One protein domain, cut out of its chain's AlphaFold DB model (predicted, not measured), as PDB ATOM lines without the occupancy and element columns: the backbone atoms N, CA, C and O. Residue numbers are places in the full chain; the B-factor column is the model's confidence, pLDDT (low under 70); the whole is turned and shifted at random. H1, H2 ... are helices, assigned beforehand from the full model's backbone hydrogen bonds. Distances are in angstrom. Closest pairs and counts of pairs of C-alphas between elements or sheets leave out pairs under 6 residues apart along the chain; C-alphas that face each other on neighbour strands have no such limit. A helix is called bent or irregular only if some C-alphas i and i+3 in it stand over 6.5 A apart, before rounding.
ATOM      1  N   GLY A 182     -36.024 118.423  29.540       90.62
ATOM      2  CA  GLY A 182     -35.905 119.436  30.593       90.62
ATOM      3  C   GLY A 182     -35.393 118.833  31.906       90.62
ATOM      4  O   GLY A 182     -35.817 117.747  32.289       90.62
ATOM      5  N   GLU A 183     -34.518 119.542  32.625       92.88
ATOM      6  CA  GLU A 183     -33.886 119.016  33.851       92.88
ATOM      7  C   GLU A 183     -34.899 118.673  34.951       92.88
ATOM      8  O   GLU A 183     -34.748 117.655  35.621       92.88
ATOM      9  N   LEU A 184     -35.968 119.465  35.099       93.75
ATOM     10  CA  LEU A 184     -37.053 119.143  36.031       93.75
ATOM     11  C   LEU A 184     -37.765 117.846  35.632       93.75
ATOM     12  O   LEU A 184     -38.016 116.989  36.475       93.75
ATOM     13  N   THR A 185     -38.092 117.694  34.349       94.12
ATOM     14  CA  THR A 185     -38.760 116.496  33.832       94.12
ATOM     15  C   THR A 185     -37.875 115.267  34.002       94.12
ATOM     16  O   THR A 185     -38.360 114.218  34.423       94.12
ATOM     17  N   LEU A 186     -36.570 115.399  33.745       94.12
ATOM     18  CA  LEU A 186     -35.598 114.341  33.995       94.12
ATOM     19  C   LEU A 186     -35.554 113.972  35.480       94.12
ATOM     20  O   LEU A 186     -35.657 112.793  35.804       94.12
ATOM     21  N   PHE A 187     -35.475 114.959  36.377       95.69
ATOM     22  CA  PHE A 187     -35.494 114.718  37.819       95.69
ATOM     23  C   PHE A 187     -36.757 113.969  38.256       95.69
ATOM     24  O   PHE A 187     -36.651 112.915  38.875       95.69
ATOM     25  N   LYS A 188     -37.947 114.453  37.875       95.69
ATOM     26  CA  LYS A 188     -39.229 113.802  38.200       95.69
ATOM     27  C   LYS A 188     -39.305 112.377  37.653       95.69
ATOM     28  O   LYS A 188     -39.855 111.487  38.297       95.69
ATOM     29  N   THR A 189     -38.739 112.148  36.469       95.44
ATOM     30  CA  THR A 189     -38.663 110.814  35.864       95.44
ATOM     31  C   THR A 189     -37.778 109.884  36.693       95.44
ATOM     32  O   THR A 189     -38.186 108.760  36.982       95.44
ATOM     33  N   LEU A 190     -36.601 110.355  37.113       95.88
ATOM     34  CA  LEU A 190     -35.677 109.595  37.954       95.88
ATOM     35  C   LEU A 190     -36.243 109.333  39.354       95.88
ATOM     36  O   LEU A 190     -36.147 108.210  39.837       95.88
ATOM     37  N   ASP A 191     -36.893 110.317  39.977       96.19
ATOM     38  CA  ASP A 191     -37.599 110.147  41.254       96.19
ATOM     39  C   ASP A 191     -38.705 109.081  41.146       96.19
ATOM     40  O   ASP A 191     -38.796 108.161  41.967       96.19
ATOM     41  N   LYS A 192     -39.514 109.137  40.080       95.69
ATOM     42  CA  LYS A 192     -40.541 108.122  39.817       95.69
ATOM     43  C   LYS A 192     -39.930 106.736  39.606       95.69
ATOM     44  O   LYS A 192     -40.433 105.773  40.183       95.69
ATOM     45  N   TRP A 193     -38.857 106.631  38.821       96.81
ATOM     46  CA  TRP A 193     -38.138 105.374  38.611       96.81
ATOM     47  C   TRP A 193     -37.605 104.816  39.938       96.81
ATOM     48  O   TRP A 193     -37.909 103.675  40.276       96.81
ATOM     49  N   ALA A 194     -36.929 105.636  40.748       96.06
ATOM     50  CA  ALA A 194     -36.396 105.233  42.050       96.06
ATOM     51  C   ALA A 194     -37.507 104.770  43.000       96.06
ATOM     52  O   ALA A 194     -37.378 103.746  43.663       96.06
ATOM     53  N   SER A 195     -38.648 105.466  42.996       95.12
ATOM     54  CA  SER A 195     -39.830 105.071  43.767       95.12
ATOM     55  C   SER A 195     -40.347 103.683  43.375       95.12
ATOM     56  O   SER A 195     -40.765 102.916  44.240       95.12
ATOM     57  N   VAL A 196     -40.335 103.349  42.079       94.69
ATOM     58  CA  VAL A 196     -40.716 102.013  41.593       94.69
ATOM     59  C   VAL A 196     -39.680 100.971  42.013       94.69
ATOM     60  O   VAL A 196     -40.071  99.919  42.510       94.69
ATOM     61  N   GLN A 197     -38.383 101.266  41.896       93.56
ATOM     62  CA  GLN A 197     -37.319 100.341  42.303       93.56
ATOM     63  C   GLN A 197     -37.345 100.038  43.807       93.56
ATOM     64  O   GLN A 197     -37.217  98.879  44.195       93.56
ATOM     65  N   CYS A 198     -37.591 101.040  44.660       93.31
ATOM     66  CA  CYS A 198     -37.774 100.818  46.096       93.31
ATOM     67  C   CYS A 198     -38.944  99.862  46.367       93.31
ATOM     68  O   CYS A 198     -38.796  98.927  47.149       93.31
ATOM     69  N   LYS A 199     -40.085 100.057  45.690       92.94
ATOM     70  CA  LYS A 199     -41.264  99.186  45.840       92.94
ATOM     71  C   LYS A 199     -40.997  97.755  45.384       92.94
ATOM     72  O   LYS A 199     -41.432  96.834  46.053       92.94
ATOM     73  N   LEU A 200     -40.276  97.570  44.278       90.94
ATOM     74  CA  LEU A 200     -39.900  96.239  43.785       90.94
ATOM     75  C   LEU A 200     -38.968  95.488  44.748       90.94
ATOM     76  O   LEU A 200     -38.909  94.266  44.700       90.94
ATOM     77  N   LYS A 201     -38.239  96.213  45.604       90.69
ATOM     78  CA  LYS A 201     -37.354  95.661  46.638       90.69
ATOM     79  C   LYS A 201     -38.002  95.620  48.031       90.69
ATOM     80  O   LYS A 201     -37.279  95.467  49.011       90.69
ATOM     81  N   ASP A 202     -39.318  95.829  48.127       89.50
ATOM     82  CA  ASP A 202     -40.076  95.906  49.385       89.50
ATOM     83  C   ASP A 202     -39.514  96.922  50.404       89.50
ATOM     84  O   ASP A 202     -39.631  96.767  51.621       89.50
ATOM     85  N   LYS A 203     -38.904  98.005  49.908       87.38
ATOM     86  CA  LYS A 203     -38.349  99.090  50.724       87.38
ATOM     87  C   LYS A 203     -39.353 100.222  50.928       87.38
ATOM     88  O   LYS A 203     -40.161 100.547  50.053       87.38
ATOM     89  N   ILE A 204     -39.223 100.915  52.059       87.12
ATOM     90  CA  ILE A 204     -39.940 102.170  52.310       87.12
ATOM     91  C   ILE A 204     -39.504 103.196  51.259       87.12
ATOM     92  O   ILE A 204     -38.319 103.414  51.028       87.12
ATOM     93  N   THR A 205     -40.470 103.852  50.617       88.06
ATOM     94  CA  THR A 205     -40.209 104.859  49.576       88.06
ATOM     95  C   THR A 205     -39.829 106.214  50.198       88.06
ATOM     96  O   THR A 205     -40.532 107.207  50.017       88.06
ATOM     97  N   SER A 206     -38.737 106.254  50.971       93.25
ATOM     98  CA  SER A 206     -38.181 107.476  51.569       93.25
ATOM     99  C   SER A 206     -37.200 108.175  50.618       93.25
ATOM    100  O   SER A 206     -36.681 107.564  49.683       93.25
ATOM    101  N   GLY A 207     -36.924 109.462  50.853       92.06
ATOM    102  CA  GLY A 207     -35.945 110.220  50.062       92.06
ATOM    103  C   GLY A 207     -34.535 109.616  50.104       92.06
ATOM    104  O   GLY A 207     -33.864 109.545  49.075       92.06
ATOM    105  N   GLU A 208     -34.123 109.094  51.261       93.19
ATOM    106  CA  GLU A 208     -32.823 108.441  51.449       93.19
ATOM    107  C   GLU A 208     -32.714 107.126  50.669       93.19
ATOM    108  O   GLU A 208     -31.723 106.911  49.972       93.19
ATOM    109  N   GLU A 209     -33.744 106.275  50.705       93.31
ATOM    110  CA  GLU A 209     -33.761 105.023  49.935       93.31
ATOM    111  C   GLU A 209     -33.778 105.299  48.431       93.31
ATOM    112  O   GLU A 209     -33.005 104.707  47.678       93.31
ATOM    113  N   LYS A 210     -34.581 106.272  47.979       95.31
ATOM    114  CA  LYS A 210     -34.564 106.710  46.576       95.31
ATOM    115  C   LYS A 210     -33.185 107.214  46.162       95.31
ATOM    116  O   LYS A 210     -32.732 106.914  45.061       95.31
ATOM    117  N   ARG A 211     -32.500 107.964  47.031       94.88
ATOM    118  CA  ARG A 211     -31.131 108.427  46.779       94.88
ATOM    119  C   ARG A 211     -30.165 107.252  46.622       94.88
ATOM    120  O   ARG A 211     -29.332 107.295  45.718       94.88
ATOM    121  N   GLN A 212     -30.275 106.222  47.463       93.81
ATOM    122  CA  GLN A 212     -29.454 105.014  47.343       93.81
ATOM    123  C   GLN A 212     -29.690 104.301  46.006       93.81
ATOM    124  O   GLN A 212     -28.724 103.943  45.336       93.81
ATOM    125  N   GLU A 213     -30.952 104.155  45.587       93.50
ATOM    126  CA  GLU A 213     -31.302 103.536  44.301       93.50
ATOM    127  C   GLU A 213     -30.817 104.363  43.099       93.50
ATOM    128  O   GLU A 213     -30.354 103.809  42.103       93.50
ATOM    129  N   LEU A 214     -30.871 105.696  43.189       94.12
ATOM    130  CA  LEU A 214     -30.352 106.584  42.146       94.12
ATOM    131  C   LEU A 214     -28.822 106.555  42.066       94.12
ATOM    132  O   LEU A 214     -28.264 106.573  40.968       94.12
ATOM    133  N   GLY A 215     -28.125 106.551  43.203       93.56
ATOM    134  CA  GLY A 215     -26.664 106.563  43.258       93.56
ATOM    135  C   GLY A 215     -26.049 107.638  42.347       93.56
ATOM    136  O   GLY A 215     -26.326 108.829  42.479       93.56
ATOM    137  N   GLN A 216     -25.223 107.217  41.381       91.12
ATOM    138  CA  GLN A 216     -24.577 108.127  40.421       91.12
ATOM    139  C   GLN A 216     -25.543 108.761  39.402       91.12
ATOM    140  O   GLN A 216     -25.205 109.783  38.803       91.12
ATOM    141  N   LEU A 217     -26.725 108.173  39.183       92.25
ATOM    142  CA  LEU A 217     -27.712 108.668  38.217       92.25
ATOM    143  C   LEU A 217     -28.260 110.037  38.625       92.25
ATOM    144  O   LEU A 217     -28.554 110.856  37.759       92.25
ATOM    145  N   LEU A 218     -28.327 110.314  39.930       93.94
ATOM    146  CA  LEU A 218     -28.768 111.604  40.460       93.94
ATOM    147  C   LEU A 218     -27.946 112.765  39.877       93.94
ATOM    148  O   LEU A 218     -28.506 113.776  39.458       93.94
ATOM    149  N   PHE A 219     -26.629 112.593  39.763       92.19
ATOM    150  CA  PHE A 219     -25.715 113.624  39.261       92.19
ATOM    151  C   PHE A 219     -25.765 113.808  37.737       92.19
ATOM    152  O   PHE A 219     -25.126 114.715  37.204       92.19
ATOM    153  N   GLN A 220     -26.545 112.989  37.021       91.38
ATOM    154  CA  GLN A 220     -26.842 113.225  35.606       91.38
ATOM    155  C   GLN A 220     -27.857 114.357  35.412       91.38
ATOM    156  O   GLN A 220     -27.946 114.900  34.309       91.38
ATOM    157  N   VAL A 221     -28.607 114.728  36.457       92.75
ATOM    158  CA  VAL A 221     -29.501 115.893  36.466       92.75
ATOM    159  C   VAL A 221     -28.694 117.154  36.740       92.75
ATOM    160  O   VAL A 221     -27.870 117.203  37.649       92.75
ATOM    161  N   ARG A 222     -28.953 118.224  35.993       92.69
ATOM    162  CA  ARG A 222     -28.269 119.512  36.172       92.69
ATOM    163  C   ARG A 222     -29.110 120.414  37.060       92.69
ATOM    164  O   ARG A 222     -29.644 121.419  36.600       92.69
ATOM    165  N   ILE A 223     -29.248 120.028  38.331       94.06
ATOM    166  CA  ILE A 223     -30.112 120.715  39.310       94.06
ATOM    167  C   ILE A 223     -29.884 122.235  39.346       94.06
ATOM    168  O   ILE A 223     -30.879 122.950  39.280       94.06
ATOM    169  N   PRO A 224     -28.641 122.767  39.323       93.44
ATOM    170  CA  PRO A 224     -28.404 124.215  39.310       93.44
ATOM    171  C   PRO A 224     -29.044 124.979  38.137       93.44
ATOM    172  O   PRO A 224     -29.168 126.199  38.197       93.44
ATOM    173  N   LEU A 225     -29.429 124.288  37.058       92.38
ATOM    174  CA  LEU A 225     -30.120 124.878  35.905       92.38
ATOM    175  C   LEU A 225     -31.644 124.923  36.066       92.38
ATOM    176  O   LEU A 225     -32.327 125.535  35.244       92.38
ATOM    177  N   ILE A 226     -32.185 124.274  37.094       94.38
ATOM    178  CA  ILE A 226     -33.596 124.356  37.463       94.38
ATOM    179  C   ILE A 226     -33.799 125.680  38.219       94.38
ATOM    180  O   ILE A 226     -32.998 125.990  39.102       94.38
ATOM    181  N   PRO A 227     -34.823 126.489  37.896       94.50
ATOM    182  CA  PRO A 227     -35.082 127.742  38.604       94.50
ATOM    183  C   PRO A 227     -35.309 127.536  40.108       94.50
ATOM    184  O   PRO A 227     -35.952 126.564  40.499       94.50
ATOM    185  N   LEU A 228     -34.848 128.482  40.935       93.44
ATOM    186  CA  LEU A 228     -34.916 128.412  42.404       93.44
ATOM    187  C   LEU A 228     -36.320 128.082  42.933       93.44
ATOM    188  O   LEU A 228     -36.455 127.217  43.791       93.44
ATOM    189  N   GLN A 229     -37.355 128.745  42.406       94.00
ATOM    190  CA  GLN A 229     -38.739 128.515  42.833       94.00
ATOM    191  C   GLN A 229     -39.140 127.051  42.617       94.00
ATOM    192  O   GLN A 229     -39.551 126.360  43.539       94.00
ATOM    193  N   THR A 230     -38.912 126.545  41.406       94.38
ATOM    194  CA  THR A 230     -39.193 125.155  41.042       94.38
ATOM    195  C   THR A 230     -38.358 124.167  41.852       94.38
ATOM    196  O   THR A 230     -38.864 123.132  42.266       94.38
ATOM    197  N   PHE A 231     -37.083 124.468  42.096       94.94
ATOM    198  CA  PHE A 231     -36.220 123.651  42.946       94.94
ATOM    199  C   PHE A 231     -36.775 123.539  44.377       94.94
ATOM    200  O   PHE A 231     -36.875 122.434  44.910       94.94
ATOM    201  N   SER A 232     -37.177 124.665  44.970       93.12
ATOM    202  CA  SER A 232     -37.755 124.712  46.315       93.12
ATOM    203  C   SER A 232     -39.062 123.923  46.401       93.12
ATOM    204  O   SER A 232     -39.232 123.121  47.315       93.12
ATOM    205  N   ASP A 233     -39.956 124.113  45.431       93.56
ATOM    206  CA  ASP A 233     -41.304 123.544  45.477       93.56
ATOM    207  C   ASP A 233     -41.326 122.042  45.141       93.56
ATOM    208  O   ASP A 233     -42.099 121.284  45.723       93.56
ATOM    209  N   GLU A 234     -40.472 121.589  44.215       93.94
ATOM    210  CA  GLU A 234     -40.577 120.247  43.616       93.94
ATOM    211  C   GLU A 234     -39.452 119.288  44.022       93.94
ATOM    212  O   GLU A 234     -39.636 118.076  43.951       93.94
ATOM    213  N   ILE A 235     -38.270 119.790  44.406       94.44
ATOM    214  CA  ILE A 235     -37.081 118.947  44.640       94.44
ATOM    215  C   ILE A 235     -36.774 118.820  46.127       94.44
ATOM    216  O   ILE A 235     -36.564 117.706  46.610       94.44
ATOM    217  N   VAL A 236     -36.770 119.930  46.867       93.06
ATOM    218  CA  VAL A 236     -36.412 119.947  48.297       93.06
ATOM    219  C   VAL A 236     -37.312 119.013  49.113       93.06
ATOM    220  O   VAL A 236     -36.815 118.202  49.894       93.06
ATOM    221  N   GLY A 237     -38.624 119.044  48.860       91.50
ATOM    222  CA  GLY A 237     -39.605 118.210  49.563       91.50
ATOM    223  C   GLY A 237     -39.473 116.700  49.322       91.50
ATOM    224  O   GLY A 237     -40.043 115.915  50.074       91.50
ATOM    225  N   THR A 238     -38.709 116.264  48.313       93.38
ATOM    226  CA  THR A 238     -38.531 114.828  48.022       93.38
ATOM    227  C   THR A 238     -37.627 114.110  49.022       93.38
ATOM    228  O   THR A 238     -37.660 112.882  49.104       93.38
ATOM    229  N   GLY A 239     -36.779 114.851  49.747       93.50
ATOM    230  CA  GLY A 239     -35.771 114.288  50.651       93.50
ATOM    231  C   GLY A 239     -34.632 113.527  49.954       93.50
ATOM    232  O   GLY A 239     -33.839 112.885  50.633       93.50
ATOM    233  N   ILE A 240     -34.537 113.569  48.617       95.88
ATOM    234  CA  ILE A 240     -33.470 112.891  47.849       95.88
ATOM    235  C   ILE A 240     -32.121 113.608  48.010       95.88
ATOM    236  O   ILE A 240     -31.054 112.984  48.009       95.88
ATOM    237  N   LEU A 241     -32.151 114.937  48.125       95.06
ATOM    238  CA  LEU A 241     -30.962 115.748  48.366       95.06
ATOM    239  C   LEU A 241     -30.677 115.843  49.859       95.06
ATOM    240  O   LEU A 241     -31.580 116.104  50.652       95.06
ATOM    241  N   THR A 242     -29.407 115.709  50.223       94.69
ATOM    242  CA  THR A 242     -28.957 115.899  51.606       94.69
ATOM    243  C   THR A 242     -29.092 117.363  52.028       94.69
ATOM    244  O   THR A 242     -29.003 118.269  51.197       94.69
ATOM    245  N   ASN A 243     -29.229 117.623  53.330       93.19
ATOM    246  CA  ASN A 243     -29.312 118.994  53.858       93.19
ATOM    247  C   ASN A 243     -28.110 119.858  53.444       93.19
ATOM    248  O   ASN A 243     -28.271 121.035  53.129       93.19
ATOM    249  N   HIS A 244     -26.911 119.269  53.394       93.06
ATOM    250  CA  HIS A 244     -25.716 119.957  52.910       93.06
ATOM    251  C   HIS A 244     -25.864 120.378  51.440       93.06
ATOM    252  O   HIS A 244     -25.642 121.541  51.114       93.06
ATOM    253  N   GLU A 245     -26.286 119.465  50.557       94.44
ATOM    254  CA  GLU A 245     -26.504 119.773  49.135       94.44
ATOM    255  C   GLU A 245     -27.573 120.848  48.936       94.44
ATOM    256  O   GLU A 245     -27.367 121.766  48.147       94.44
ATOM    257  N   GLN A 246     -28.685 120.774  49.673       93.69
ATOM    258  CA  GLN A 246     -29.739 121.787  49.607       93.69
ATOM    259  C   GLN A 246     -29.205 123.169  50.001       93.69
ATOM    260  O   GLN A 246     -29.377 124.128  49.251       93.69
ATOM    261  N   LEU A 247     -28.502 123.273  51.135       92.12
ATOM    262  CA  LEU A 247     -27.924 124.534  51.612       92.12
ATOM    263  C   LEU A 247     -26.901 125.115  50.630       92.12
ATOM    264  O   LEU A 247     -26.920 126.317  50.362       92.12
ATOM    265  N   THR A 248     -26.021 124.281  50.076       92.62
ATOM    266  CA  THR A 248     -25.038 124.703  49.069       92.62
ATOM    267  C   THR A 248     -25.716 125.166  47.776       92.62
ATOM    268  O   THR A 248     -25.351 126.204  47.225       92.62
ATOM    269  N   LEU A 249     -26.759 124.469  47.314       93.06
ATOM    270  CA  LEU A 249     -27.534 124.895  46.145       93.06
ATOM    271  C   LEU A 249     -28.254 126.229  46.397       93.06
ATOM    272  O   LEU A 249     -28.193 127.109  45.542       93.06
ATOM    273  N   PHE A 250     -28.852 126.444  47.575       92.94
ATOM    274  CA  PHE A 250     -29.437 127.743  47.937       92.94
ATOM    275  C   PHE A 250     -28.396 128.871  47.922       92.94
ATOM    276  O   PHE A 250     -28.646 129.917  47.323       92.94
ATOM    277  N   LYS A 251     -27.202 128.652  48.493       90.75
ATOM    278  CA  LYS A 251     -26.095 129.629  48.445       90.75
ATOM    279  C   LYS A 251     -25.657 129.947  47.017       90.75
ATOM    280  O   LYS A 251     -25.351 131.107  46.719       90.75
ATOM    281  N   TYR A 252     -25.649 128.943  46.140       91.50
ATOM    282  CA  TYR A 252     -25.379 129.127  44.717       91.50
ATOM    283  C   TYR A 252     -26.455 129.992  44.043       91.50
ATOM    284  O   TYR A 252     -26.116 130.974  43.383       91.50
ATOM    285  N   TYR A 253     -27.744 129.709  44.265       90.06
ATOM    286  CA  TYR A 253     -28.838 130.523  43.717       90.06
ATOM    287  C   TYR A 253     -28.828 131.970  44.231       90.06
ATOM    288  O   TYR A 253     -29.160 132.885  43.481       90.06
ATOM    289  N   SER A 254     -28.412 132.197  45.480       88.50
ATOM    290  CA  SER A 254     -28.250 133.541  46.054       88.50
ATOM    291  C   SER A 254     -27.013 134.293  45.538       88.50
ATOM    292  O   SER A 254     -26.821 135.454  45.892       88.50
ATOM    293  N   GLY A 255     -26.151 133.659  44.737       84.06
ATOM    294  CA  GLY A 255     -24.928 134.265  44.197       84.06
ATOM    295  C   GLY A 255     -23.782 134.417  45.204       84.06
ATOM    296  O   GLY A 255     -22.750 135.004  44.868       84.06
ATOM    297  N   VAL A 256     -23.942 133.881  46.421       79.25
ATOM    298  CA  VAL A 256     -22.913 133.878  47.474       79.25
ATOM    299  C   VAL A 256     -21.789 132.912  47.105       79.25
ATOM    300  O   VAL A 256     -20.612 133.216  47.293       79.25
ATOM    301  N   GLU A 257     -22.147 131.765  46.530       74.19
ATOM    302  CA  GLU A 257     -21.201 130.733  46.119       74.19
ATOM    303  C   GLU A 257     -20.983 130.771  44.604       74.19
ATOM    304  O   GLU A 257     -21.895 130.526  43.812       74.19
ATOM    305  N   LYS A 258     -19.758 131.098  44.184       74.06
ATOM    306  CA  LYS A 258     -19.384 131.170  42.768       74.06
ATOM    307  C   LYS A 258     -18.671 129.886  42.369       74.06
ATOM    308  O   LYS A 258     -17.485 129.726  42.637       74.06
ATOM    309  N   SER A 259     -19.387 128.993  41.693       74.50
ATOM    310  CA  SER A 259     -18.786 127.840  41.018       74.50
ATOM    311  C   SER A 259     -18.768 128.035  39.507       74.50
ATOM    312  O   SER A 259     -19.707 128.575  38.923       74.50
ATOM    313  N   THR A 260     -17.690 127.580  38.872       68.62
ATOM    314  CA  THR A 260     -17.473 127.686  37.424       68.62
ATOM    315  C   THR A 260     -17.741 126.384  36.672       68.62
ATOM    316  O   THR A 260     -17.866 126.416  35.448       68.62
ATOM    317  N   THR A 261     -17.850 125.241  37.367       72.31
ATOM    318  CA  THR A 261     -17.942 123.925  36.701       72.31
ATOM    319  C   THR A 261     -19.011 122.995  37.280       72.31
ATOM    320  O   THR A 261     -19.746 122.379  36.508       72.31
ATOM    321  N   SER A 262     -19.137 122.888  38.606       85.69
ATOM    322  CA  SER A 262     -20.167 122.055  39.250       85.69
ATOM    323  C   SER A 262     -20.468 122.512  40.679       85.69
ATOM    324  O   SER A 262     -19.613 123.113  41.326       85.69
ATOM    325  N   VAL A 263     -21.671 122.231  41.175       87.19
ATOM    326  CA  VAL A 263     -22.090 122.502  42.560       87.19
ATOM    327  C   VAL A 263     -22.578 121.186  43.145       87.19
ATOM    328  O   VAL A 263     -23.476 120.575  42.578       87.19
ATOM    329  N   CYS A 264     -21.955 120.709  44.228       86.44
ATOM    330  CA  CYS A 264     -22.250 119.392  44.816       86.44
ATOM    331  C   CYS A 264     -22.203 118.224  43.809       86.44
ATOM    332  O   CYS A 264     -23.000 117.297  43.886       86.44
ATOM    333  N   GLY A 265     -21.305 118.281  42.821       86.94
ATOM    334  CA  GLY A 265     -21.223 117.275  41.755       86.94
ATOM    335  C   GLY A 265     -22.257 117.440  40.632       86.94
ATOM    336  O   GLY A 265     -22.123 116.795  39.595       86.94
ATOM    337  N   PHE A 266     -23.233 118.344  40.766       91.00
ATOM    338  CA  PHE A 266     -24.163 118.682  39.691       91.00
ATOM    339  C   PHE A 266     -23.523 119.653  38.698       91.00
ATOM    340  O   PHE A 266     -23.017 120.715  39.071       91.00
ATOM    341  N   SER A 267     -23.563 119.306  37.412       89.69
ATOM    342  CA  SER A 267     -23.059 120.173  36.344       89.69
ATOM    343  C   SER A 267     -23.883 121.460  36.233       89.69
ATOM    344  O   SER A 267     -25.113 121.419  36.246       89.69
ATOM    345  N   ILE A 268     -23.201 122.594  36.050       89.00
ATOM    346  CA  ILE A 268     -23.831 123.898  35.764       89.00
ATOM    347  C   ILE A 268     -23.837 124.236  34.265       89.00
ATOM    348  O   ILE A 268     -24.248 125.323  33.865       89.00
ATOM    349  N   LYS A 269     -23.334 123.336  33.410       87.75
ATOM    350  CA  LYS A 269     -23.278 123.553  31.958       87.75
ATOM    351  C   LYS A 269     -24.586 123.086  31.315       87.75
ATOM    352  O   LYS A 269     -24.929 121.921  31.487       87.75
ATOM    353  N   PRO A 270     -25.315 123.916  30.548       85.94
ATOM    354  CA  PRO A 270     -26.522 123.480  29.838       85.94
ATOM    355  C   PRO A 270     -26.272 122.331  28.860       85.94
ATOM    356  O   PRO A 270     -25.190 122.249  28.276       85.94
ATOM    357  N   ARG A 271     -27.276 121.461  28.665       85.19
ATOM    358  CA  ARG A 271     -27.231 120.416  27.626       85.19
ATOM    359  C   ARG A 271     -27.082 121.061  26.254       85.19
ATOM    360  O   ARG A 271     -27.653 122.121  25.984       85.19
TER     361      ARG A 271
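AT A GLANCE: This is residues 182 to 271 of the 292 residues of the protein "BTB domain-containing protein" of Mytilus coruscus (UniProt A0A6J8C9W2). An elongated body has a helical hairpin, H1 and H2, making one half; the two shorter helices H3 and H4 lie toward the other end with few contacts between them. Beyond H4, a long unnamed stretch, residues 254 to 271, loops out at that end and folds back. The printed part has 90 residues with four named helices, H1, H2, H3 and H4 in that order, and no named strand; its class is all helix. It is compact, with a radius of gyration of the C-alphas of 13.0 A, and spans 41 by 25 by 21 A.

HOW THE PARTS SIT: Start with H1, residues 183 to 200, and H2, residues 207 to 220: this hairpin touches most closely at the C-alphas of Ala 194 and Lys 210, 5.1 A apart, at a steep tilt of 44 degrees, opposite ways. Next find H3, residues 228 to 234, which is near H1, with 5 pairs of C-alphas within 10 A, and apart from H2. H4, residues 243 to 253, is close to H3 but not clearly touching; their closest C-alphas, those of Leu 228 and Tyr 253, are 6.6 A apart. H3 and H4 run opposite ways at a shallow tilt of 34.9 degrees, only just short of steep. H4 is apart from H1 and H2. In H1, H3 and H4 every O i to N i+4 pair is within hydrogen-bond range; in H2 5 of 10 are, beside 8 of 11 O i to N i+3 pairs.

IN THESE COORDINATES: Find C-alpha 183 at (-33.886, 119.016, 33.851); from there H1 runs 25.6 A. H2, 17.3 A long, is irregular: C-alphas 213 and 216 are 9.0 A apart. H3 is 10.0 A long, and H4 runs 15.4 A to C-alpha 253 at (-28.838, 130.523, 43.717).

THE WHOLE: The C-alphas farthest apart, those of Asp 202 and Val 256, are 41.7 A apart. The printed part has no cut, and the three links between helices are short. In the last stretch, look for residues 262 to 263 pairing antiparallel with 266 to 267. Mean pLDDT of the printed part is 91.2, with residue 260 under 70.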